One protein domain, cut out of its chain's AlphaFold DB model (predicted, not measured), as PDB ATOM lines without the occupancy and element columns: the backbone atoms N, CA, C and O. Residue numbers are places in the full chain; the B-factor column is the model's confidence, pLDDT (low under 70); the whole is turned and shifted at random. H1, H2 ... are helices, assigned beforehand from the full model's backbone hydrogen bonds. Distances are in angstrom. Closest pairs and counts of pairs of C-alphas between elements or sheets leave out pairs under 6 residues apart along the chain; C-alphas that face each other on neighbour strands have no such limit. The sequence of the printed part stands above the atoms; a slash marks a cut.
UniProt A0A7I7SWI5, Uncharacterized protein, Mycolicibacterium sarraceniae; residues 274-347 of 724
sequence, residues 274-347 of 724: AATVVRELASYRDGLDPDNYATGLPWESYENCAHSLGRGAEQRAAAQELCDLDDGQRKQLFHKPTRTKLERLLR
ATOM      1  N   ALA A 274     158.955 152.791 138.871       85.69
ATOM      2  CA  ALA A 274     159.752 153.808 138.182       85.69
ATOM      3  C   ALA A 274     159.423 155.233 138.664       85.69
ATOM      4  O   ALA A 274     160.303 155.949 139.127       85.69
ATOM      5  N   ALA A 275     158.142 155.619 138.649       82.69
ATOM      6  CA  ALA A 275     157.708 156.939 139.120       82.69
ATOM      7  C   ALA A 275     158.000 157.173 140.615       82.69
ATOM      8  O   ALA A 275     158.412 158.266 140.999       82.69
ATOM      9  N   THR A 276     157.837 156.148 141.459       86.56
ATOM     10  CA  THR A 276     158.191 156.233 142.883       86.56
ATOM     11  C   THR A 276     159.696 156.454 143.081       86.56
ATOM     12  O   THR A 276     160.073 157.308 143.878       86.56
ATOM     13  N   VAL A 277     160.545 155.739 142.336       89.69
ATOM     14  CA  VAL A 277     162.011 155.868 142.393       89.69
ATOM     15  C   VAL A 277     162.469 157.244 141.903       89.69
ATOM     16  O   VAL A 277     163.253 157.883 142.596       89.69
ATOM     17  N   VAL A 278     161.938 157.740 140.778       90.12
ATOM     18  CA  VAL A 278     162.252 159.088 140.258       90.12
ATOM     19  C   VAL A 278     161.901 160.169 141.282       90.12
ATOM     20  O   VAL A 278     162.697 161.069 141.539       90.12
ATOM     21  N   ARG A 279     160.730 160.067 141.924       89.88
ATOM     22  CA  ARG A 279     160.334 161.020 142.968       89.88
ATOM     23  C   ARG A 279     161.265 160.974 144.178       89.88
ATOM     24  O   ARG A 279     161.599 162.027 144.714       89.88
ATOM     25  N   GLU A 280     161.631 159.783 144.648       91.12
ATOM     26  CA  GLU A 280     162.510 159.638 145.815       91.12
ATOM     27  C   GLU A 280     163.934 160.137 145.515       91.12
ATOM     28  O   GLU A 280     164.491 160.857 146.341       91.12
ATOM     29  N   LEU A 281     164.463 159.890 144.308       90.81
ATOM     30  CA  LEU A 281     165.726 160.471 143.827       90.81
ATOM     31  C   LEU A 281     165.690 162.006 143.839       90.81
ATOM     32  O   LEU A 281     166.581 162.638 144.406       90.81
ATOM     33  N   ALA A 282     164.640 162.605 143.267       87.19
ATOM     34  CA  ALA A 282     164.470 164.056 143.251       87.19
ATOM     35  C   ALA A 282     164.343 164.635 144.672       87.19
ATOM     36  O   ALA A 282     165.001 165.615 145.000       87.19
ATOM     37  N   SER A 283     163.568 163.980 145.543       87.38
ATOM     38  CA  SER A 283     163.382 164.416 146.936       87.38
ATOM     39  C   SER A 283     164.683 164.368 147.738       87.38
ATOM     40  O   SER A 283     164.929 165.246 148.561       87.38
ATOM     41  N   TYR A 284     165.513 163.348 147.507       86.94
ATOM     42  CA  TYR A 284     166.825 163.244 148.135       86.94
ATOM     43  C   TYR A 284     167.762 164.340 147.622       86.94
ATOM     44  O   TYR A 284     168.384 165.023 148.430       86.94
ATOM     45  N   ARG A 285     167.805 164.564 146.298       85.75
ATOM     46  CA  ARG A 285     168.628 165.608 145.662       85.75
ATOM     47  C   ARG A 285     168.284 167.009 146.163       85.75
ATOM     48  O   ARG A 285     169.189 167.772 146.482       85.75
ATOM     49  N   ASP A 286     166.997 167.329 146.265       83.94
ATOM     50  CA  ASP A 286     166.521 168.642 146.714       83.94
ATOM     51  C   ASP A 286     166.828 168.907 148.203       83.94
ATOM     52  O   ASP A 286     166.852 170.057 148.638       83.94
ATOM     53  N   GLY A 287     167.075 167.850 148.986       80.00
ATOM     54  CA  GLY A 287     167.450 167.919 150.399       80.00
ATOM     55  C   GLY A 287     168.959 167.915 150.673       80.00
ATOM     56  O   GLY A 287     169.344 167.857 151.841       80.00
ATOM     57  N   LEU A 288     169.813 167.935 149.643       83.50
ATOM     58  CA  LEU A 288     171.271 167.927 149.804       83.50
ATOM     59  C   LEU A 288     171.819 169.316 150.153       83.50
ATOM     60  O   LEU A 288     171.510 170.308 149.494       83.50
ATOM     61  N   ASP A 289     172.720 169.365 151.136       79.31
ATOM     62  CA  ASP A 289     173.517 170.561 151.404       79.31
ATOM     63  C   ASP A 289     174.483 170.855 150.234       79.31
ATOM     64  O   ASP A 289     175.048 169.915 149.664       79.31
ATOM     65  N   PRO A 290     174.754 172.136 149.903       70.31
ATOM     66  CA  PRO A 290     175.608 172.522 148.771       70.31
ATOM     67  C   PRO A 290     177.040 171.966 148.822       70.31
ATOM     68  O   PRO A 290     177.659 171.775 147.780       70.31
ATOM     69  N   ASP A 291     177.551 171.682 150.023       71.75
ATOM     70  CA  ASP A 291     178.903 171.154 150.251       71.75
ATOM     71  C   ASP A 291     178.949 169.611 150.303       71.75
ATOM     72  O   ASP A 291     179.998 169.014 150.559       71.75
ATOM     73  N   ASN A 292     177.818 168.929 150.085       76.94
ATOM     74  CA  ASN A 292     177.752 167.472 150.112       76.94
ATOM     75  C   ASN A 292     178.281 166.875 148.798       76.94
ATOM     76  O   ASN A 292     177.814 167.223 147.717       76.94
ATOM     77  N   TYR A 293     179.197 165.906 148.889       72.69
ATOM     78  CA  TYR A 293     179.768 165.175 147.748       72.69
ATOM     79  C   TYR A 293     178.707 164.538 146.827       72.69
ATOM     80  O   TYR A 293     178.929 164.407 145.625       72.69
ATOM     81  N   ALA A 294     177.529 164.198 147.363       75.06
ATOM     82  CA  ALA A 294     176.416 163.652 146.586       75.06
ATOM     83  C   ALA A 294     175.850 164.627 145.527       75.06
ATOM     84  O   ALA A 294     175.202 164.188 144.578       75.06
ATOM     85  N   THR A 295     176.121 165.935 145.627       75.19
ATOM     86  CA  THR A 295     175.706 166.927 144.613       75.19
ATOM     87  C   THR A 295     176.362 166.697 143.246       75.19
ATOM     88  O   THR A 295     175.749 167.003 142.228       75.19
ATOM     89  N   GLY A 296     177.564 166.107 143.206       78.06
ATOM     90  CA  GLY A 296     178.317 165.826 141.976       78.06
ATOM     91  C   GLY A 296     178.040 164.464 141.326       78.06
ATOM     92  O   GLY A 296     178.725 164.106 140.370       78.06
ATOM     93  N   LEU A 297     177.091 163.679 141.847       86.12
ATOM     94  CA  LEU A 297     176.737 162.377 141.274       86.12
ATOM     95  C   LEU A 297     176.043 162.528 139.904       86.12
ATOM     96  O   LEU A 297     175.359 163.526 139.669       86.12
ATOM     97  N   PRO A 298     176.171 161.537 138.997       88.50
ATOM     98  CA  PRO A 298     175.537 161.566 137.677       88.50
ATOM     99  C   PRO A 298     174.027 161.270 137.773       88.50
ATOM    100  O   PRO A 298     173.553 160.222 137.340       88.50
ATOM    101  N   TRP A 299     173.261 162.198 138.354       87.81
ATOM    102  CA  TRP A 299     171.833 162.036 138.649       87.81
ATOM    103  C   TRP A 299     170.987 161.666 137.427       87.81
ATOM    104  O   TRP A 299     170.137 160.787 137.534       87.81
ATOM    105  N   GLU A 300     171.271 162.245 136.257       85.94
ATOM    106  CA  GLU A 300     170.577 161.907 135.005       85.94
ATOM    107  C   GLU A 300     170.739 160.424 134.623       85.94
ATOM    108  O   GLU A 300     169.810 159.807 134.108       85.94
ATOM    109  N   SER A 301     171.889 159.809 134.927       86.38
ATOM    110  CA  SER A 301     172.114 158.378 134.681       86.38
ATOM    111  C   SER A 301     171.220 157.514 135.570       86.38
ATOM    112  O   SER A 301     170.627 156.547 135.102       86.38
ATOM    113  N   TYR A 302     171.063 157.883 136.842       90.31
ATOM    114  CA  TYR A 302     170.210 157.149 137.778       90.31
ATOM    115  C   TYR A 302     168.717 157.362 137.513       90.31
ATOM    116  O   TYR A 302     167.925 156.433 137.678       90.31
ATOM    117  N   GLU A 303     168.323 158.551 137.052       88.94
ATOM    118  CA  GLU A 303     166.968 158.813 136.556       88.94
ATOM    119  C   GLU A 303     166.660 157.938 135.323       88.94
ATOM    120  O   GLU A 303     165.596 157.317 135.260       88.94
ATOM    121  N   ASN A 304     167.619 157.767 134.405       86.62
ATOM    122  CA  ASN A 304     167.493 156.829 133.285       86.62
ATOM    123  C   ASN A 304     167.377 155.368 133.755       86.62
ATOM    124  O   ASN A 304     166.487 154.653 133.293       86.62
ATOM    125  N   CYS A 305     168.178 154.935 134.737       86.62
ATOM    126  CA  CYS A 305     168.030 153.606 135.344       86.62
ATOM    127  C   CYS A 305     166.636 153.418 135.967       86.62
ATOM    128  O   CYS A 305     166.029 152.357 135.822       86.62
ATOM    129  N   ALA A 306     166.069 154.453 136.594       87.62
ATOM    130  CA  ALA A 306     164.708 154.409 137.126       87.62
ATOM    131  C   ALA A 306     163.649 154.215 136.024       87.62
ATOM    132  O   ALA A 306     162.677 153.482 136.233       87.62
ATOM    133  N   HIS A 307     163.844 154.805 134.841       85.38
ATOM    134  CA  HIS A 307     162.998 154.561 133.668       85.38
ATOM    135  C   HIS A 307     163.151 153.132 133.118       85.38
ATOM    136  O   HIS A 307     162.148 152.516 132.741       85.38
ATOM    137  N   SER A 308     164.356 152.558 133.178       82.50
ATOM    138  CA  SER A 308     164.644 151.168 132.785       82.50
ATOM    139  C   SER A 308     164.145 150.102 133.779       82.50
ATOM    140  O   SER A 308     164.245 148.909 133.498       82.50
ATOM    141  N   LEU A 309     163.515 150.480 134.904       80.62
ATOM    142  CA  LEU A 309     162.851 149.536 135.826       80.62
ATOM    143  C   LEU A 309     161.566 148.898 135.257       80.62
ATOM    144  O   LEU A 309     160.956 148.038 135.908       80.62
ATOM    145  N   GLY A 310     161.131 149.313 134.062       68.94
ATOM    146  CA  GLY A 310     160.067 148.660 133.295       68.94
ATOM    147  C   GLY A 310     160.379 147.195 132.940       68.94
ATOM    148  O   GLY A 310     161.444 146.668 133.242       68.94
ATOM    149  N   ARG A 311     159.430 146.485 132.313       57.66
ATOM    150  CA  ARG A 311     159.671 145.102 131.851       57.66
ATOM    151  C   ARG A 311     160.721 145.118 130.728       57.66
ATOM    152  O   ARG A 311     160.453 145.712 129.691       57.66
ATOM    153  N   GLY A 312     161.861 144.445 130.906       63.09
ATOM    154  CA  GLY A 312     162.919 144.366 129.889       63.09
ATOM    155  C   GLY A 312     164.195 143.679 130.386       63.09
ATOM    156  O   GLY A 312     164.283 143.314 131.558       63.09
ATOM    157  N   ALA A 313     165.173 143.503 129.491       58.03
ATOM    158  CA  ALA A 313     166.464 142.870 129.790       58.03
ATOM    159  C   ALA A 313     167.325 143.698 130.769       58.03
ATOM    160  O   ALA A 313     168.008 143.144 131.623       58.03
ATOM    161  N   GLU A 314     167.218 145.028 130.716       71.88
ATOM    162  CA  GLU A 314     168.004 145.959 131.545       71.88
ATOM    163  C   GLU A 314     167.475 146.117 132.981       71.88
ATOM    164  O   GLU A 314     168.136 146.716 133.827       71.88
ATOM    165  N   GLN A 315     166.302 145.554 133.294       78.44
ATOM    166  CA  GLN A 315     165.605 145.769 134.567       78.44
ATOM    167  C   GLN A 315     166.450 145.383 135.790       78.44
ATOM    168  O   GLN A 315     166.415 146.068 136.812       78.44
ATOM    169  N   ARG A 316     167.194 144.273 135.701       76.25
ATOM    170  CA  ARG A 316     168.012 143.770 136.814       76.25
ATOM    171  C   ARG A 316     169.276 144.606 137.003       76.25
ATOM    172  O   ARG A 316     169.603 144.926 138.140       76.25
ATOM    173  N   ALA A 317     169.936 144.996 135.912       77.88
ATOM    174  CA  ALA A 317     171.098 145.884 135.953       77.88
ATOM    175  C   ALA A 317     170.717 147.263 136.518       77.88
ATOM    176  O   ALA A 317     171.352 147.739 137.453       77.88
ATOM    177  N   ALA A 318     169.604 147.835 136.053       84.50
ATOM    178  CA  ALA A 318     169.072 149.095 136.563       84.50
ATOM    179  C   ALA A 318     168.690 149.019 138.053       84.50
ATOM    180  O   ALA A 318     169.001 149.924 138.828       84.50
ATOM    181  N   ALA A 319     168.047 147.928 138.487       86.38
ATOM    182  CA  ALA A 319     167.747 147.707 139.902       86.38
ATOM    183  C   ALA A 319     169.018 147.539 140.754       86.38
ATOM    184  O   ALA A 319     169.016 147.950 141.915       86.38
ATOM    185  N   GLN A 320     170.083 146.954 140.196       85.81
ATOM    186  CA  GLN A 320     171.361 146.766 140.884       85.81
ATOM    187  C   GLN A 320     172.065 148.107 141.068       85.81
ATOM    188  O   GLN A 320     172.395 148.448 142.196       85.81
ATOM    189  N   GLU A 321     172.187 148.912 140.008       89.75
ATOM    190  CA  GLU A 321     172.818 150.235 140.094       89.75
ATOM    191  C   GLU A 321     172.104 151.171 141.076       89.75
ATOM    192  O   GLU A 321     172.751 151.899 141.829       89.75
ATOM    193  N   LEU A 322     170.768 151.139 141.114       92.12
ATOM    194  CA  LEU A 322     169.992 151.924 142.076       92.12
ATOM    195  C   LEU A 322     170.173 151.410 143.509       92.12
ATOM    196  O   LEU A 322     170.249 152.208 144.445       92.12
ATOM    197  N   CYS A 323     170.270 150.092 143.700       89.19
ATOM    198  CA  CYS A 323     170.588 149.522 145.004       89.19
ATOM    199  C   CYS A 323     172.004 149.914 145.464       89.19
ATOM    200  O   CYS A 323     172.166 150.324 146.614       89.19
ATOM    201  N   ASP A 324     172.994 149.855 144.576       89.00
ATOM    202  CA  ASP A 324     174.385 150.211 144.868       89.00
ATOM    203  C   ASP A 324     174.527 151.706 145.196       89.00
ATOM    204  O   ASP A 324     175.238 152.075 146.134       89.00
ATOM    205  N   LEU A 325     173.797 152.573 144.482       91.56
ATOM    206  CA  LEU A 325     173.706 154.001 144.789       91.56
ATOM    207  C   LEU A 325     173.178 154.238 146.209       91.56
ATOM    208  O   LEU A 325     173.787 154.976 146.985       91.56
ATOM    209  N   ASP A 326     172.050 153.620 146.556       90.44
ATOM    210  CA  ASP A 326     171.438 153.770 147.877       90.44
ATOM    211  C   ASP A 326     172.328 153.177 148.984       90.44
ATOM    212  O   ASP A 326     172.449 153.776 150.052       90.44
ATOM    213  N   ASP A 327     173.057 152.087 148.720       88.25
ATOM    214  CA  ASP A 327     174.081 151.567 149.638       88.25
ATOM    215  C   ASP A 327     175.246 152.560 149.819       88.25
ATOM    216  O   ASP A 327     175.663 152.823 150.954       88.25
ATOM    217  N   GLY A 328     175.707 153.192 148.734       85.50
ATOM    218  CA  GLY A 328     176.702 154.270 148.755       85.50
ATOM    219  C   GLY A 328     176.252 155.504 149.548       85.50
ATOM    220  O   GLY A 328     177.074 156.162 150.186       85.50
ATOM    221  N   GLN A 329     174.941 155.765 149.594       87.75
ATOM    222  CA  GLN A 329     174.312 156.819 150.401       87.75
ATOM    223  C   GLN A 329     173.800 156.321 151.767       87.75
ATOM    224  O   GLN A 329     172.931 156.943 152.384       87.75
ATOM    225  N   ARG A 330     174.338 155.205 152.281       84.81
ATOM    226  CA  ARG A 330     174.011 154.641 153.609       84.81
ATOM    227  C   ARG A 330     172.519 154.319 153.804       84.81
ATOM    228  O   ARG A 330     172.021 154.399 154.928       84.81
ATOM    229  N   LYS A 331     171.821 153.926 152.735       86.19
ATOM    230  CA  LYS A 331     170.395 153.543 152.708       86.19
ATOM    231  C   LYS A 331     169.439 154.665 153.110       86.19
ATOM    232  O   LYS A 331     168.420 154.424 153.760       86.19
ATOM    233  N   GLN A 332     169.817 155.903 152.803       85.25
ATOM    234  CA  GLN A 332     169.021 157.097 153.096       85.25
ATOM    235  C   GLN A 332     168.260 157.616 151.877       85.25
ATOM    236  O   GLN A 332     167.459 158.538 152.019       85.25
ATOM    237  N   LEU A 333     168.509 157.049 150.695       88.94
ATOM    238  CA  LEU A 333     167.970 157.549 149.440       88.94
ATOM    239  C   LEU A 333     166.581 156.962 149.171       88.94
ATOM    240  O   LEU A 333     165.668 157.703 148.812       88.94
ATOM    241  N   PHE A 334     166.389 155.657 149.407       91.81
ATOM    242  CA  PHE A 334     165.084 155.009 149.255       91.81
ATOM    243  C   PHE A 334     164.413 154.675 150.583       91.81
ATOM    244  O   PHE A 334     165.007 154.132 151.516       91.81
ATOM    245  N   HIS A 335     163.099 154.870 150.633       88.38
ATOM    246  CA  HIS A 335     162.287 154.349 151.721       88.38
ATOM    247  C   HIS A 335     162.299 152.816 151.694       88.38
ATOM    248  O   HIS A 335     162.275 152.183 150.635       88.38
ATOM    249  N   LYS A 336     162.229 152.198 152.882       83.75
ATOM    250  CA  LYS A 336     162.258 150.734 153.056       83.75
ATOM    251  C   LYS A 336     161.351 149.958 152.075       83.75
ATOM    252  O   LYS A 336     161.829 148.980 151.507       83.75
ATOM    253  N   PRO A 337     160.089 150.359 151.800       81.75
ATOM    254  CA  PRO A 337     159.237 149.655 150.836       81.75
ATOM    255  C   PRO A 337     159.729 149.731 149.383       81.75
ATOM    256  O   PRO A 337     159.550 148.772 148.634       81.75
ATOM    257  N   THR A 338     160.320 150.857 148.978       85.38
ATOM    258  CA  THR A 338     160.878 151.071 147.634       85.38
ATOM    259  C   THR A 338     162.148 150.240 147.470       85.38
ATOM    260  O   THR A 338     162.247 149.458 146.523       85.38
ATOM    261  N   ARG A 339     163.030 150.267 148.476       88.12
ATOM    262  CA  ARG A 339     164.231 149.424 148.541       88.12
ATOM    263  C   ARG A 339     163.910 147.931 148.445       88.12
ATOM    264  O   ARG A 339     164.459 147.238 147.598       88.12
ATOM    265  N   THR A 340     162.954 147.435 149.234       81.69
ATOM    266  CA  THR A 340     162.549 146.018 149.183       81.69
ATOM    267  C   THR A 340     162.000 145.611 147.809       81.69
ATOM    268  O   THR A 340     162.171 144.465 147.392       81.69
ATOM    269  N   LYS A 341     161.340 146.521 147.078       81.50
ATOM    270  CA  LYS A 341     160.869 146.244 145.712       81.50
ATOM    271  C   LYS A 341     162.022 146.174 144.710       81.50
ATOM    272  O   LYS A 341     161.989 145.276 143.875       81.50
ATOM    273  N   LEU A 342     163.016 147.060 144.808       85.31
ATOM    274  CA  LEU A 342     164.232 147.012 143.986       85.31
ATOM    275  C   LEU A 342     165.015 145.716 144.238       85.31
ATOM    276  O   LEU A 342     165.300 144.978 143.303       85.31
ATOM    277  N   GLU A 343     165.227 145.352 145.503       82.62
ATOM    278  CA  GLU A 343     165.869 144.085 145.888       82.62
ATOM    279  C   GLU A 343     165.099 142.855 145.389       82.62
ATOM    280  O   GLU A 343     165.693 141.822 145.093       82.62
ATOM    281  N   ARG A 344     163.769 142.942 145.260       78.44
ATOM    282  CA  ARG A 344     162.960 141.857 144.687       78.44
ATOM    283  C   ARG A 344     163.220 141.665 143.195       78.44
ATOM    284  O   ARG A 344     163.112 140.536 142.734       78.44
ATOM    285  N   LEU A 345     163.544 142.725 142.455       75.06
ATOM    286  CA  LEU A 345     163.926 142.628 141.039       75.06
ATOM    287  C   LEU A 345     165.306 141.982 140.853       75.06
ATOM    288  O   LEU A 345     165.590 141.451 139.783       75.06
ATOM    289  N   LEU A 346     166.131 141.988 141.903       72.75
ATOM    290  CA  LEU A 346     167.418 141.293 141.957       72.75
ATOM    291  C   LEU A 346     167.295 139.816 142.343       72.75
ATOM    292  O   LEU A 346     168.260 139.069 142.207       72.75
ATOM    293  N   ARG A 347     166.131 139.376 142.834       69.06
ATOM    294  CA  ARG A 347     165.884 137.954 143.099       69.06
ATOM    295  C   ARG A 347     165.619 137.233 141.787       69.06
ATOM    296  O   ARG A 347     164.965 137.772 140.896       69.06
TER     297      ARG A 347
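Overview. This is residues 274 to 347 of the 724 residues of an uncharacterized protein of Mycolicibacterium sarraceniae (UniProt A0A7I7SWI5). Four helices, H1, H3, H4 and H5, stand round a skewed square in that order, each running opposite ways to the next; the ring is nearly closed, with its one loose side between H5 and H1. At one end residues 287 to 293 stick out, of which residue 293 belongs to H2, the four-residue helix that follows the link after H1 on the way to H3. The printed part has 74 residues with five named helices, H1 to H5 in order along it, and no named strand; the class is all helix. It is compact, with a radius of gyration of the C-alphas of 11.7 A, and elongated, with spans of 37 by 22 by 18 A.

Arrangement. H1, residues 274 to 286, touches H3, residues 299 to 307, at a shallow tilt of 19 degrees, opposite ways; their closest C-alphas are those of Ala 274 and Ala 306, 5.1 A apart. H2, residues 293 to 296, is close to H1 but not clearly touching it, with the C-alphas of Arg 285 and Thr 295 closest at 7.3 A, and it touches no helix. H3 and H4, residues 315 to 328, form a helical hairpin: they touch, at a steep tilt of 40 degrees, opposite ways, with the C-alphas of Cys 305 and Ala 318 closest at 4.8 A. H4 touches H3 with residues 318 to 322 alone. H4 and H5, residues 336 to 345, form a second helical hairpin, touching at a steep tilt of 40 degrees, opposite ways; the closest C-alphas are those of Ala 319 and Leu 342, 5.4 A apart. H5 is close to H1 but not clearly touching it, at a steep tilt of 48 degrees, opposite ways, with the C-alphas of Val 277 and Thr 338 closest at 7.2 A. H1 and H4 are apart, and so are H3 and H5. Helix packing is mostly crossed, but only just: 1 of 3 touching pairs is at a shallow tilt. In H1, H3, H4 and H5 every O i to N i+4 pair is within hydrogen-bond range; H2 is too short for such a pair.

Along the chain. H1 runs 18.4 A from C-alpha 274 at (159.752, 153.808, 138.182) to C-alpha 286. H2 spans residues 293 to 296. H3 runs 12.6 A from C-alpha 299 to C-alpha 307. H4, the longest helix with 14 residues, runs 19.9 A from C-alpha 315 at (165.605, 145.769, 134.567) to C-alpha 328. H5 runs 14.6 A and ends with C-alpha 345 at (163.926, 142.628, 141.039).

Size, cuts and confidence. The two C-alphas farthest apart are those of Asp 291 and Gly 312, 37.3 A. The printed part has no cut; the link from H2 to H3 is tight, the other links are short, and there is no long link. The mean pLDDT of the printed part is 82.8, and residues 310 to 313 and residue 347 are under 70.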